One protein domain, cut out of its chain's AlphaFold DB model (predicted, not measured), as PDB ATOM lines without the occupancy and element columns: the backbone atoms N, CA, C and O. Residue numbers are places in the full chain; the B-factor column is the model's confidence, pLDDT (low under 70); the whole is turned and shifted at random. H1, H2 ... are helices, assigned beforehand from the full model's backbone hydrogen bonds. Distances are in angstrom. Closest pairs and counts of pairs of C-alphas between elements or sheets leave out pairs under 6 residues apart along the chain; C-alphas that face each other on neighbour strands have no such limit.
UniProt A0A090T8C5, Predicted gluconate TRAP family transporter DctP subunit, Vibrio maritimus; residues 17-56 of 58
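AT A GLANCE: This is residues 17 to 56 of the 58 residues of the protein "Predicted gluconate TRAP family transporter DctP subunit" of Vibrio maritimus (UniProt A0A090T8C5). A flat helical hairpin: the long helix H1 and the slightly shorter H2 lie side by side, joined at one end by a tight turn, and they draw apart toward the other end. The printed part has 40 residues with two named helices, H1 then H2, and no named strand, and its class is all helix. It is only just compact, close to loose, with a radius of gyration of the C-alphas of 10.6 A and spans of 31 by 18 by 7 A.

IN THESE COORDINATES: H1 is residues 17 to 35, 25.2 A long from C-alpha 17 at (-39.006, -4.354, 4.737) to C-alpha 35, with a kink of 34 degrees near residue 29. H2 is residues 39 to 54, 22.5 A long, ending with C-alpha 54 at (-30.612, -7.760, -7.372).

HOW THE PARTS SIT: H1 touches H2 with residues 28 to 35 alone; their closest C-alphas, those of Ala 35 and Lys 42, are 4.2 A apart. The two form a helical hairpin, at a shallow tilt of 18 degrees, opposite ways. In H2 every O i to N i+4 pair is within hydrogen-bond range; in H1, 12 of 15 are.

THE WHOLE: The C-alphas farthest apart, those of Glu 18 and Ser 38, are 31.3 A apart. The printed part has no cut, its one link is tight, and no printed residue is under pLDDT 70.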
ATOM      1  N   GLN A  17     -39.891  -3.764   5.742       91.62
ATOM      2  CA  GLN A  17     -39.006  -4.354   4.737       91.62
ATOM      3  C   GLN A  17     -37.693  -4.874   5.346       91.62
ATOM      4  O   GLN A  17     -37.187  -5.899   4.892       91.62
ATOM      5  N   GLU A  18     -37.186  -4.220   6.396       92.69
ATOM      6  CA  GLU A  18     -35.984  -4.643   7.123       92.69
ATOM      7  C   GLU A  18     -36.200  -5.976   7.857       92.69
ATOM      8  O   GLU A  18     -35.404  -6.901   7.701       92.69
ATOM      9  N   GLU A  19     -37.307  -6.122   8.590       95.00
ATOM     10  CA  GLU A  19     -37.627  -7.371   9.298       95.00
ATOM     11  C   GLU A  19     -37.872  -8.528   8.323       95.00
ATOM     12  O   GLU A  19     -37.418  -9.654   8.532       95.00
ATOM     13  N   ARG A  20     -38.513  -8.245   7.183       94.88
ATOM     14  CA  ARG A  20     -38.675  -9.224   6.099       94.88
ATOM     15  C   ARG A  20     -37.331  -9.646   5.501       94.88
ATOM     16  O   ARG A  20     -37.178 -10.817   5.160       94.88
ATOM     17  N   LYS A  21     -36.363  -8.733   5.371       94.00
ATOM     18  CA  LYS A  21     -35.008  -9.046   4.892       94.00
ATOM     19  C   LYS A  21     -34.264  -9.948   5.882       94.00
ATOM     20  O   LYS A  21     -33.820 -11.017   5.475       94.00
ATOM     21  N   LYS A  22     -34.267  -9.615   7.180       94.44
ATOM     22  CA  LYS A  22     -33.718 -10.481   8.249       94.44
ATOM     23  C   LYS A  22     -34.326 -11.886   8.202       94.44
ATOM     24  O   LYS A  22     -33.618 -12.888   8.276       94.44
ATOM     25  N   PHE A  23     -35.642 -11.975   8.015       95.19
ATOM     26  CA  PHE A  23     -36.321 -13.260   7.872       95.19
ATOM     27  C   PHE A  23     -35.849 -14.042   6.633       95.19
ATOM     28  O   PHE A  23     -35.595 -15.245   6.721       95.19
ATOM     29  N   ARG A  24     -35.689 -13.374   5.481       95.25
ATOM     30  CA  ARG A  24     -35.175 -14.010   4.255       95.25
ATOM     31  C   ARG A  24     -33.737 -14.494   4.406       95.25
ATOM     32  O   ARG A  24     -33.432 -15.566   3.893       95.25
ATOM     33  N   GLU A  25     -32.877 -13.775   5.124       93.56
ATOM     34  CA  GLU A  25     -31.502 -14.218   5.396       93.56
ATOM     35  C   GLU A  25     -31.475 -15.553   6.155       93.56
ATOM     36  O   GLU A  25     -30.743 -16.474   5.777       93.56
ATOM     37  N   ILE A  26     -32.333 -15.705   7.170       94.75
ATOM     38  CA  ILE A  26     -32.487 -16.963   7.916       94.75
ATOM     39  C   ILE A  26     -33.043 -18.061   6.997       94.75
ATOM     40  O   ILE A  26     -32.511 -19.175   6.946       94.75
ATOM     41  N   ALA A  27     -34.092 -17.746   6.233       94.25
ATOM     42  CA  ALA A  27     -34.735 -18.691   5.324       94.25
ATOM     43  C   ALA A  27     -33.779 -19.190   4.225       94.25
ATOM     44  O   ALA A  27     -33.799 -20.379   3.896       94.25
ATOM     45  N   ARG A  28     -32.879 -18.330   3.722       93.69
ATOM     46  CA  ARG A  28     -31.848 -18.688   2.735       93.69
ATOM     47  C   ARG A  28     -30.991 -19.861   3.207       93.69
ATOM     48  O   ARG A  28     -30.674 -20.741   2.408       93.69
ATOM     49  N   GLY A  29     -30.666 -19.915   4.500       94.06
ATOM     50  CA  GLY A  29     -29.930 -21.034   5.094       94.06
ATOM     51  C   GLY A  29     -30.654 -22.374   4.924       94.06
ATOM     52  O   GLY A  29     -30.035 -23.362   4.538       94.06
ATOM     53  N   GLN A  30     -31.973 -22.397   5.125       95.25
ATOM     54  CA  GLN A  30     -32.782 -23.600   4.918       95.25
ATOM     55  C   GLN A  30     -32.926 -23.939   3.434       95.25
ATOM     56  O   GLN A  30     -32.771 -25.096   3.049       95.25
ATOM     57  N   TRP A  31     -33.163 -22.945   2.575       94.81
ATOM     58  CA  TRP A  31     -33.291 -23.183   1.134       94.81
ATOM     59  C   TRP A  31     -32.016 -23.782   0.533       94.81
ATOM     60  O   TRP A  31     -32.109 -24.649  -0.332       94.81
ATOM     61  N   LYS A  32     -30.838 -23.394   1.040       94.12
ATOM     62  CA  LYS A  32     -29.552 -23.972   0.632       94.12
ATOM     63  C   LYS A  32     -29.476 -25.480   0.904       94.12
ATOM     64  O   LYS A  32     -29.039 -26.224   0.036       94.12
ATOM     65  N   ILE A  33     -29.975 -25.947   2.051       95.56
ATOM     66  CA  ILE A  33     -30.022 -27.386   2.380       95.56
ATOM     67  C   ILE A  33     -30.897 -28.145   1.368       95.56
ATOM     68  O   ILE A  33     -30.575 -29.255   0.949       95.56
ATOM     69  N   PHE A  34     -32.013 -27.550   0.941       92.94
ATOM     70  CA  PHE A  34     -32.872 -28.149  -0.083       92.94
ATOM     71  C   PHE A  34     -32.249 -28.101  -1.483       92.94
ATOM     72  O   PHE A  34     -32.440 -29.035  -2.263       92.94
ATOM     73  N   ALA A  35     -31.487 -27.051  -1.790       95.25
ATOM     74  CA  ALA A  35     -30.787 -26.888  -3.059       95.25
ATOM     75  C   ALA A  35     -29.792 -28.030  -3.325       95.25
ATOM     76  O   ALA A  35     -29.637 -28.459  -4.465       95.25
ATOM     77  N   GLU A  36     -29.173 -28.574  -2.278       94.81
ATOM     78  CA  GLU A  36     -28.211 -29.681  -2.375       94.81
ATOM     79  C   GLU A  36     -28.848 -31.020  -2.789       94.81
ATOM     80  O   GLU A  36     -28.145 -31.933  -3.214       94.81
ATOM     81  N   ARG A  37     -30.182 -31.152  -2.730       95.19
ATOM     82  CA  ARG A  37     -30.877 -32.423  -3.009       95.19
ATOM     83  C   ARG A  37     -30.928 -32.804  -4.487       95.19
ATOM     84  O   ARG A  37     -31.145 -33.971  -4.798       95.19
ATOM     85  N   SER A  38     -30.805 -31.844  -5.406       95.81
ATOM     86  CA  SER A  38     -30.732 -32.131  -6.845       95.81
ATOM     87  C   SER A  38     -30.218 -30.930  -7.648       95.81
ATOM     88  O   SER A  38     -30.409 -29.787  -7.228       95.81
ATOM     89  N   PRO A  39     -29.670 -31.147  -8.859       95.50
ATOM     90  CA  PRO A  39     -29.283 -30.056  -9.758       95.50
ATOM     91  C   PRO A  39     -30.437 -29.096 -10.085       95.50
ATOM     92  O   PRO A  39     -30.241 -27.885 -10.174       95.50
ATOM     93  N   SER A  40     -31.660 -29.619 -10.217       95.06
ATOM     94  CA  SER A  40     -32.854 -28.807 -10.475       95.06
ATOM     95  C   SER A  40     -33.224 -27.932  -9.277       95.06
ATOM     96  O   SER A  40     -33.530 -26.755  -9.456       95.06
ATOM     97  N   ALA A  41     -33.149 -28.472  -8.055       93.75
ATOM     98  CA  ALA A  41     -33.384 -27.704  -6.832       93.75
ATOM     99  C   ALA A  41     -32.343 -26.589  -6.669       93.75
ATOM    100  O   ALA A  41     -32.703 -25.455  -6.353       93.75
ATOM    101  N   LYS A  42     -31.073 -26.880  -6.979       95.94
ATOM    102  CA  LYS A  42     -30.012 -25.874  -7.011       95.94
ATOM    103  C   LYS A  42     -30.301 -24.746  -8.000       95.94
ATOM    104  O   LYS A  42     -30.197 -23.583  -7.627       95.94
ATOM    105  N   LYS A  43     -30.736 -25.069  -9.220       96.38
ATOM    106  CA  LYS A  43     -31.075 -24.059 -10.235       96.38
ATOM    107  C   LYS A  43     -32.190 -23.112  -9.772       96.38
ATOM    108  O   LYS A  43     -32.113 -21.912 -10.023       96.38
ATOM    109  N   VAL A  44     -33.215 -23.640  -9.102       95.69
ATOM    110  CA  VAL A  44     -34.316 -22.828  -8.556       95.69
ATOM    111  C   VAL A  44     -33.828 -21.942  -7.413       95.69
ATOM    112  O   VAL A  44     -34.140 -20.754  -7.402       95.69
ATOM    113  N   TYR A  45     -33.042 -22.497  -6.487       95.62
ATOM    114  CA  TYR A  45     -32.436 -21.732  -5.398       95.62
ATOM    115  C   TYR A  45     -31.612 -20.563  -5.944       95.62
ATOM    116  O   TYR A  45     -31.906 -19.422  -5.603       95.62
ATOM    117  N   ASP A  46     -30.669 -20.844  -6.850       95.69
ATOM    118  CA  ASP A  46     -29.776 -19.836  -7.427       95.69
ATOM    119  C   ASP A  46     -30.588 -18.736  -8.151       95.69
ATOM    120  O   ASP A  46     -30.326 -17.547  -7.984       95.69
ATOM    121  N   SER A  47     -31.635 -19.108  -8.901       96.50
ATOM    122  CA  SER A  47     -32.505 -18.139  -9.585       96.50
ATOM    123  C   SER A  47     -33.257 -17.219  -8.620       96.50
ATOM    124  O   SER A  47     -33.386 -16.026  -8.895       96.50
ATOM    125  N   ILE A  48     -33.787 -17.759  -7.519       94.56
ATOM    126  CA  ILE A  48     -34.569 -16.987  -6.547       94.56
ATOM    127  C   ILE A  48     -33.650 -16.087  -5.723       94.56
ATOM    128  O   ILE A  48     -33.975 -14.919  -5.517       94.56
ATOM    129  N   THR A  49     -32.502 -16.596  -5.264       94.31
ATOM    130  CA  THR A  49     -31.563 -15.790  -4.477       94.31
ATOM    131  C   THR A  49     -30.979 -14.653  -5.296       94.31
ATOM    132  O   THR A  49     -30.959 -13.533  -4.799       94.31
ATOM    133  N   ASN A  50     -30.613 -14.893  -6.560       96.62
ATOM    134  CA  ASN A  50     -30.092 -13.835  -7.427       96.62
ATOM    135  C   ASN A  50     -31.122 -12.717  -7.626       96.62
ATOM    136  O   ASN A  50     -30.810 -11.550  -7.421       96.62
ATOM    137  N   HIS A  51     -32.373 -13.069  -7.938       95.62
ATOM    138  CA  HIS A  51     -33.431 -12.074  -8.114       95.62
ATOM    139  C   HIS A  51     -33.668 -11.235  -6.847       95.62
ATOM    140  O   HIS A  51     -33.867 -10.020  -6.917       95.62
ATOM    141  N   LEU A  52     -33.659 -11.882  -5.679       93.56
ATOM    142  CA  LEU A  52     -33.850 -11.209  -4.399       93.56
ATOM    143  C   LEU A  52     -32.667 -10.291  -4.044       93.56
ATOM    144  O   LEU A  52     -32.907  -9.206  -3.517       93.56
ATOM    145  N   GLU A  53     -31.428 -10.688  -4.345       93.75
ATOM    146  CA  GLU A  53     -30.229  -9.857  -4.146       93.75
ATOM    147  C   GLU A  53     -30.224  -8.644  -5.088       93.75
ATOM    148  O   GLU A  53     -30.060  -7.515  -4.628       93.75
ATOM    149  N   GLU A  54     -30.506  -8.843  -6.379       95.94
ATOM    150  CA  GLU A  54     -30.612  -7.760  -7.372       95.94
ATOM    151  C   GLU A  54     -31.704  -6.743  -7.016       95.94
ATOM    152  O   GLU A  54     -31.559  -5.546  -7.257       95.94
ATOM    153  N   SER A  55     -32.790  -7.213  -6.401       93.25
ATOM    154  CA  SER A  55     -33.905  -6.369  -5.961       93.25
ATOM    155  C   SER A  55     -33.676  -5.717  -4.587       93.25
ATOM    156  O   SER A  55     -34.559  -5.011  -4.099       93.25
ATOM    157  N   GLY A  56     -32.540  -5.975  -3.924       91.88
ATOM    158  CA  GLY A  56     -32.241  -5.476  -2.574       91.88
ATOM    159  C   GLY A  56     -33.154  -6.041  -1.476       91.88
ATOM    160  O   GLY A  56     -33.315  -5.433  -0.416       91.88
TER     161      GLY A  56